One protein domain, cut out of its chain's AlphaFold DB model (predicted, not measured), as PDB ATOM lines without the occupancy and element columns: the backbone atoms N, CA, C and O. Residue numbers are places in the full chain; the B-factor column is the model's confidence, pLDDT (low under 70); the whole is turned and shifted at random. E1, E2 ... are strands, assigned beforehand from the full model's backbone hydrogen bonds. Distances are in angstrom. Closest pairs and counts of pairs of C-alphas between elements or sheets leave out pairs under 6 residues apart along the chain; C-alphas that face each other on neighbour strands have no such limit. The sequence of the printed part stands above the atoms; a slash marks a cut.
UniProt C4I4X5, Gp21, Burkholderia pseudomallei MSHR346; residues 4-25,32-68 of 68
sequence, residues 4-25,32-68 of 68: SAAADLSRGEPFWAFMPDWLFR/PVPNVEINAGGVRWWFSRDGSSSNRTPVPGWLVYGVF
ATOM      1  N   SER A   4     -40.027  30.133  40.694       94.38
ATOM      2  CA  SER A   4     -39.571  31.125  41.666       94.38
ATOM      3  C   SER A   4     -40.585  31.303  42.791       94.38
ATOM      4  O   SER A   4     -41.785  31.114  42.586       94.38
ATOM      5  N   ALA A   5     -40.103  31.720  43.958       95.31
ATOM      6  CA  ALA A   5     -40.918  32.072  45.113       95.31
ATOM      7  C   ALA A   5     -40.430  33.398  45.710       95.31
ATOM      8  O   ALA A   5     -39.231  33.581  45.931       95.31
ATOM      9  N   ALA A   6     -41.364  34.320  45.954       95.38
ATOM     10  CA  ALA A   6     -41.086  35.573  46.647       95.38
ATOM     11  C   ALA A   6     -40.979  35.321  48.156       95.38
ATOM     12  O   ALA A   6     -41.822  34.626  48.726       95.38
ATOM     13  N   ALA A   7     -39.961  35.897  48.791       91.94
ATOM     14  CA  ALA A   7     -39.747  35.805  50.231       91.94
ATOM     15  C   ALA A   7     -38.933  37.006  50.726       91.94
ATOM     16  O   ALA A   7     -37.996  37.427  50.054       91.94
ATOM     17  N   ASP A   8     -39.269  37.543  51.901       93.69
ATOM     18  CA  ASP A   8     -38.433  38.552  52.561       93.69
ATOM     19  C   ASP A   8     -37.257  37.853  53.254       93.69
ATOM     20  O   ASP A   8     -37.405  37.269  54.328       93.69
ATOM     21  N   LEU A   9     -36.095  37.901  52.604       93.50
ATOM     22  CA  LEU A   9     -34.828  37.345  53.079       93.50
ATOM     23  C   LEU A   9     -33.835  38.457  53.450       93.50
ATOM     24  O   LEU A   9     -32.634  38.229  53.517       93.50
ATOM     25  N   SER A  10     -34.319  39.681  53.682       93.31
ATOM     26  CA  SER A  10     -33.470  40.846  53.972       93.31
ATOM     27  C   SER A  10     -32.910  40.885  55.399       93.31
ATOM     28  O   SER A  10     -32.084  41.739  55.719       93.31
ATOM     29  N   ARG A  11     -33.373  39.987  56.279       93.06
ATOM     30  CA  ARG A  11     -33.100  40.014  57.728       93.06
ATOM     31  C   ARG A  11     -31.898  39.180  58.183       93.06
ATOM     32  O   ARG A  11     -31.712  39.022  59.384       93.06
ATOM     33  N   GLY A  12     -31.111  38.655  57.255       91.44
ATOM     34  CA  GLY A  12     -29.923  37.851  57.535       91.44
ATOM     35  C   GLY A  12     -29.235  37.450  56.238       91.44
ATOM     36  O   GLY A  12     -29.588  37.969  55.177       91.44
ATOM     37  N   GLU A  13     -28.274  36.536  56.319       93.56
ATOM     38  CA  GLU A  13     -27.608  36.040  55.113       93.56
ATOM     39  C   GLU A  13     -28.497  34.985  54.434       93.56
ATOM     40  O   GLU A  13     -28.848  33.980  55.067       93.56
ATOM     41  N   PRO A  14     -28.908  35.183  53.167       94.56
ATOM     42  CA  PRO A  14     -29.758  34.224  52.479       94.56
ATOM     43  C   PRO A  14     -29.048  32.888  52.254       94.56
ATOM     44  O   PRO A  14     -27.893  32.837  51.834       94.56
ATOM     45  N   PHE A  15     -29.773  31.786  52.436       94.44
ATOM     46  CA  PHE A  15     -29.282  30.449  52.111       94.44
ATOM     47  C   PHE A  15     -30.320  29.620  51.364       94.44
ATOM     48  O   PHE A  15     -31.527  29.859  51.452       94.44
ATOM     49  N   TRP A  16     -29.838  28.587  50.672       93.81
ATOM     50  CA  TRP A  16     -30.677  27.551  50.087       93.81
ATOM     51  C   TRP A  16     -30.042  26.167  50.236       93.81
ATOM     52  O   TRP A  16     -28.824  26.023  50.316       93.81
ATOM     53  N   ALA A  17     -30.886  25.140  50.252       91.56
ATOM     54  CA  ALA A  17     -30.488  23.741  50.227       91.56
ATOM     55  C   ALA A  17     -31.478  22.931  49.386       91.56
ATOM     56  O   ALA A  17     -32.692  23.106  49.494       91.56
ATOM     57  N   PHE A  18     -30.962  22.022  48.559       88.12
ATOM     58  CA  PHE A  18     -31.785  21.092  47.791       88.12
ATOM     59  C   PHE A  18     -31.760  19.704  48.436       88.12
ATOM     60  O   PHE A  18     -30.698  19.104  48.595       88.12
ATOM     61  N   MET A  19     -32.935  19.197  48.798       88.38
ATOM     62  CA  MET A  19     -33.134  17.893  49.425       88.38
ATOM     63  C   MET A  19     -33.872  16.974  48.444       88.38
ATOM     64  O   MET A  19     -35.089  17.094  48.301       88.38
ATOM     65  N   PRO A  20     -33.170  16.079  47.729       82.38
ATOM     66  CA  PRO A  20     -33.809  15.178  46.777       82.38
ATOM     67  C   PRO A  20     -34.666  14.131  47.499       82.38
ATOM     68  O   PRO A  20     -34.247  13.586  48.518       82.38
ATOM     69  N   ASP A  21     -35.813  13.769  46.919       79.69
ATOM     70  CA  ASP A  21     -36.696  12.730  47.477       79.69
ATOM     71  C   ASP A  21     -36.002  11.350  47.534       79.69
ATOM     72  O   ASP A  21     -36.363  10.487  48.333       79.69
ATOM     73  N   TRP A  22     -35.000  11.123  46.671       70.00
ATOM     74  CA  TRP A  22     -34.251   9.866  46.563       70.00
ATOM     75  C   TRP A  22     -32.755  10.149  46.377       70.00
ATOM     76  O   TRP A  22     -32.296  10.397  45.262       70.00
ATOM     77  N   LEU A  23     -31.973  10.047  47.455       63.44
ATOM     78  CA  LEU A  23     -30.525  10.305  47.444       63.44
ATOM     79  C   LEU A  23     -29.749   9.370  46.484       63.44
ATOM     80  O   LEU A  23     -28.765   9.777  45.875       63.44
ATOM     81  N   PHE A  24     -30.213   8.127  46.299       53.75
ATOM     82  CA  PHE A  24     -29.453   7.067  45.612       53.75
ATOM     83  C   PHE A  24     -29.750   6.875  44.119       53.75
ATOM     84  O   PHE A  24     -28.996   6.179  43.440       53.75
ATOM     85  N   ARG A  25     -30.784   7.512  43.547       51.91
ATOM     86  CA  ARG A  25     -30.972   7.488  42.078       51.91
ATOM     87  C   ARG A  25     -29.998   8.429  41.348       51.91
ATOM     88  O   ARG A  25     -29.865   8.348  40.131       51.91
ATOM     89  N   PRO A  32     -29.717  16.200  36.687       65.75
ATOM     90  CA  PRO A  32     -29.184  17.479  37.135       65.75
ATOM     91  C   PRO A  32     -29.935  17.959  38.382       65.75
ATOM     92  O   PRO A  32     -31.169  17.941  38.420       65.75
ATOM     93  N   VAL A  33     -29.181  18.401  39.391       73.75
ATOM     94  CA  VAL A  33     -29.712  19.247  40.469       73.75
ATOM     95  C   VAL A  33     -30.126  20.602  39.882       73.75
ATOM     96  O   VAL A  33     -29.570  21.008  38.855       73.75
ATOM     97  N   PRO A  34     -31.113  21.300  40.467       83.44
ATOM     98  CA  PRO A  34     -31.488  22.616  39.974       83.44
ATOM     99  C   PRO A  34     -30.339  23.606  40.172       83.44
ATOM    100  O   PRO A  34     -29.655  23.595  41.195       83.44
ATOM    101  N   ASN A  35     -30.173  24.505  39.211       87.44
ATOM    102  CA  ASN A  35     -29.475  25.757  39.453       87.44
ATOM    103  C   ASN A  35     -30.390  26.643  40.299       87.44
ATOM    104  O   ASN A  35     -31.597  26.692  40.040       87.44
ATOM    105  N   VAL A  36     -29.825  27.334  41.288       92.06
ATOM    106  CA  VAL A  36     -30.575  28.173  42.225       92.06
ATOM    107  C   VAL A  36     -29.922  29.544  42.314       92.06
ATOM    108  O   VAL A  36     -28.714  29.660  42.509       92.06
ATOM    109  N   GLU A  37     -30.746  30.576  42.191       94.88
ATOM    110  CA  GLU A  37     -30.401  31.968  42.461       94.88
ATOM    111  C   GLU A  37     -31.250  32.451  43.639       94.88
ATOM    112  O   GLU A  37     -32.464  32.225  43.670       94.88
ATOM    113  N   ILE A  38     -30.619  33.103  44.615       95.44
ATOM    114  CA  ILE A  38     -31.277  33.628  45.811       95.44
ATOM    115  C   ILE A  38     -30.823  35.061  46.069       95.44
ATOM    116  O   ILE A  38     -29.657  35.399  45.878       95.44
ATOM    117  N   ASN A  39     -31.753  35.909  46.493       93.56
ATOM    118  CA  ASN A  39     -31.476  37.269  46.936       93.56
ATOM    119  C   ASN A  39     -32.461  37.678  48.041       93.56
ATOM    120  O   ASN A  39     -33.364  36.921  48.394       93.56
ATOM    121  N   ALA A  40     -32.314  38.896  48.568       93.12
ATOM    122  CA  ALA A  40     -33.153  39.417  49.650       93.12
ATOM    123  C   ALA A  40     -34.670  39.418  49.349       93.12
ATOM    124  O   ALA A  40     -35.464  39.503  50.280       93.12
ATOM    125  N   GLY A  41     -35.074  39.350  48.074       94.56
ATOM    126  CA  GLY A  41     -36.474  39.337  47.640       94.56
ATOM    127  C   GLY A  41     -37.038  37.953  47.295       94.56
ATOM    128  O   GLY A  41     -38.233  37.845  47.003       94.56
ATOM    129  N   GLY A  42     -36.220  36.894  47.305       94.69
ATOM    130  CA  GLY A  42     -36.700  35.530  47.100       94.69
ATOM    131  C   GLY A  42     -35.711  34.599  46.408       94.69
ATOM    132  O   GLY A  42     -34.503  34.831  46.377       94.69
ATOM    133  N   VAL A  43     -36.257  33.520  45.847       96.06
ATOM    134  CA  VAL A  43     -35.498  32.427  45.232       96.06
ATOM    135  C   VAL A  43     -36.055  32.069  43.855       96.06
ATOM    136  O   VAL A  43     -37.268  32.081  43.630       96.06
ATOM    137  N   ARG A  44     -35.168  31.712  42.927       94.81
ATOM    138  CA  ARG A  44     -35.487  31.216  41.586       94.81
ATOM    139  C   ARG A  44     -34.661  29.970  41.291       94.81
ATOM    140  O   ARG A  44     -33.483  29.915  41.624       94.81
ATOM    141  N   TRP A  45     -35.263  28.987  40.629       92.00
ATOM    142  CA  TRP A  45     -34.593  27.747  40.248       92.00
ATOM    143  C   TRP A  45     -34.910  27.327  38.814       92.00
ATOM    144  O   TRP A  45     -35.997  27.586  38.290       92.00
ATOM    145  N   TRP A  46     -33.955  26.659  38.172       87.69
ATOM    146  CA  TRP A  46     -34.123  26.097  36.832       87.69
ATOM    147  C   TRP A  46     -33.217  24.890  36.605       87.69
ATOM    148  O   TRP A  46     -32.166  24.749  37.228       87.69
ATOM    149  N   PHE A  47     -33.592  24.028  35.667       79.75
ATOM    150  CA  PHE A  47     -32.773  22.888  35.256       79.75
ATOM    151  C   PHE A  47     -32.068  23.194  33.928       79.75
ATOM    152  O   PHE A  47     -32.699  23.681  32.988       79.75
ATOM    153  N   SER A  48     -30.762  22.920  33.836       72.81
ATOM    154  CA  SER A  48     -29.993  23.132  32.601       72.81
ATOM    155  C   SER A  48     -30.560  22.296  31.452       72.81
ATOM    156  O   SER A  48     -30.745  21.084  31.584       72.81
ATOM    157  N   ARG A  49     -30.821  22.952  30.317       65.06
ATOM    158  CA  ARG A  49     -31.330  22.340  29.081       65.06
ATOM    159  C   ARG A  49     -30.238  22.372  28.015       65.06
ATOM    160  O   ARG A  49     -30.367  23.061  27.009       65.06
ATOM    161  N   ASP A  50     -29.133  21.678  28.255       55.44
ATOM    162  CA  ASP A  50     -28.060  21.607  27.263       55.44
ATOM    163  C   ASP A  50     -28.596  20.828  26.050       55.44
ATOM    164  O   ASP A  50     -29.032  19.680  26.182       55.44
ATOM    165  N   GLY A  51     -28.631  21.486  24.887       49.34
ATOM    166  CA  GLY A  51     -29.414  21.128  23.694       49.34
ATOM    167  C   GLY A  51     -29.044  19.835  22.952       49.34
ATOM    168  O   GLY A  51     -29.186  19.790  21.736       49.34
ATOM    169  N   SER A  52     -28.564  18.793  23.636       56.91
ATOM    170  CA  SER A  52     -28.080  17.546  23.017       56.91
ATOM    171  C   SER A  52     -28.489  16.242  23.728       56.91
ATOM    172  O   SER A  52     -28.308  15.167  23.168       56.91
ATOM    173  N   SER A  53     -29.096  16.258  24.920       49.03
ATOM    174  CA  SER A  53     -29.427  14.991  25.607       49.03
ATOM    175  C   SER A  53     -30.906  14.871  25.938       49.03
ATOM    176  O   SER A  53     -31.453  15.546  26.804       49.03
ATOM    177  N   SER A  54     -31.556  13.975  25.212       51.66
ATOM    178  CA  SER A  54     -32.992  13.749  25.176       51.66
ATOM    179  C   SER A  54     -33.602  13.144  26.443       51.66
ATOM    180  O   SER A  54     -34.791  12.889  26.406       51.66
ATOM    181  N   ASN A  55     -32.886  12.934  27.558       50.31
ATOM    182  CA  ASN A  55     -33.471  12.295  28.752       50.31
ATOM    183  C   ASN A  55     -32.764  12.645  30.079       50.31
ATOM    184  O   ASN A  55     -32.392  11.745  30.830       50.31
ATOM    185  N   ARG A  56     -32.571  13.926  30.415       57.31
ATOM    186  CA  ARG A  56     -32.235  14.302  31.803       57.31
ATOM    187  C   ARG A  56     -33.522  14.464  32.607       57.31
ATOM    188  O   ARG A  56     -34.147  15.518  32.566       57.31
ATOM    189  N   THR A  57     -33.938  13.408  33.304       68.06
ATOM    190  CA  THR A  57     -35.100  13.451  34.202       68.06
ATOM    191  C   THR A  57     -34.745  14.319  35.411       68.06
ATOM    192  O   THR A  57     -33.838  13.941  36.160       68.06
ATOM    193  N   PRO A  58     -35.404  15.476  35.619       71.19
ATOM    194  CA  PRO A  58     -35.141  16.325  36.775       71.19
ATOM    195  C   PRO A  58     -35.313  15.530  38.069       71.19
ATOM    196  O   PRO A  58     -36.259  14.747  38.187       71.19
ATOM    197  N   VAL A  59     -34.420  15.736  39.037       75.12
ATOM    198  CA  VAL A  59     -34.559  15.113  40.357       75.12
ATOM    199  C   VAL A  59     -35.708  15.806  41.100       75.12
ATOM    200  O   VAL A  59     -35.629  17.020  41.299       75.12
ATOM    201  N   PRO A  60     -36.776  15.091  41.500       77.62
ATOM    202  CA  PRO A  60     -37.784  15.651  42.389       77.62
ATOM    203  C   PRO A  60     -37.218  15.784  43.809       77.62
ATOM    204  O   PRO A  60     -36.362  15.000  44.236       77.62
ATOM    205  N   GLY A  61     -37.669  16.804  44.526       85.00
ATOM    206  CA  GLY A  61     -37.213  17.091  45.877       85.00
ATOM    207  C   GLY A  61     -37.678  18.451  46.369       85.00
ATOM    208  O   GLY A  61     -38.420  19.166  45.689       85.00
ATOM    209  N   TRP A  62     -37.183  18.813  47.544       89.06
ATOM    210  CA  TRP A  62     -37.490  20.060  48.226       89.06
ATOM    211  C   TRP A  62     -36.372  21.074  48.040       89.06
ATOM    212  O   TRP A  62     -35.200  20.779  48.269       89.06
ATOM    213  N   LEU A  63     -36.746  22.295  47.669       90.75
ATOM    214  CA  LEU A  63     -35.878  23.457  47.786       90.75
ATOM    215  C   LEU A  63     -36.218  24.173  49.093       90.75
ATOM    216  O   LEU A  63     -37.299  24.742  49.228       90.75
ATOM    217  N   VAL A  64     -35.294  24.128  50.045       93.56
ATOM    218  CA  VAL A  64     -35.384  24.855  51.312       93.56
ATOM    219  C   VAL A  64     -34.601  26.152  51.166       93.56
ATOM    220  O   VAL A  64     -33.492  26.136  50.639       93.56
ATOM    221  N   TYR A  65     -35.167  27.268  51.615       93.56
ATOM    222  CA  TYR A  65     -34.539  28.586  51.561       93.56
ATOM    223  C   TYR A  65     -34.915  29.409  52.795       93.56
ATOM    224  O   TYR A  65     -35.979  29.202  53.381       93.56
ATOM    225  N   GLY A  66     -34.043  30.331  53.196       94.31
ATOM    226  CA  GLY A  66     -34.242  31.144  54.393       94.31
ATOM    227  C   GLY A  66     -33.097  32.120  54.646       94.31
ATOM    228  O   GLY A  66     -32.295  32.383  53.752       94.31
ATOM    229  N   VAL A  67     -33.038  32.640  55.871       94.69
ATOM    230  CA  VAL A  67     -31.943  33.473  56.390       94.69
ATOM    231  C   VAL A  67     -31.352  32.834  57.645       94.69
ATOM    232  O   VAL A  67     -32.088  32.166  58.380       94.69
ATOM    233  N   PHE A  68     -30.057  33.036  57.886       88.94
ATOM    234  CA  PHE A  68     -29.389  32.701  59.149       88.94
ATOM    235  C   PHE A  68     -28.709  33.921  59.775       88.94
ATOM    236  O   PHE A  68     -28.448  34.907  59.042       88.94
TER     237      PHE A  68
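This is residues 4 to 25 and 32 to 68 of the 68 residues of the protein "Gp21" of Burkholderia pseudomallei MSHR346 (UniProt C4I4X5). Two antiparallel sheets, E1 - E4 - E3 and E2 - E5, make a loose sandwich, face to face; residues 50 to 55 stick out at one end. The printed part has 59 residues, 27 in five strands, E1 to E5, and no named helix: all strand. The radius of gyration of the C-alphas is 13.4 A, their spans 41 by 26 by 14 A.

E1, residues 4 to 6, 6.8 A, begins at C-alpha 4 (-39.571, 31.125, 41.666). E2 is residues 14 to 20, 20.3 A; E3 35 to 39, 13.9 A; E4 42 to 46, 14.2 A. E5, residues 61 to 67, 20.2 A, ends at C-alpha 67 (-31.943, 33.473, 56.390).

Within hydrogen-bond range are N 5 and O 43 of E1 and E4, 2.9 A, N 37 and O 44 of the hairpin E3 and E4, 2.9 A, and N 17 and O 64 of E2 and E5, 2.8 A. Between the sheets, the closest C-alphas of E2 and E3, Pro 14 and Asn 39, are 6.6 A apart.

Residues 26 to 31 are cut out, C-alphas 25 and 32 being 11.3 A apart. The link E4 to E5 is long. pLDDT is under 70 at residues 23 to 25, 32 and 49 to 57.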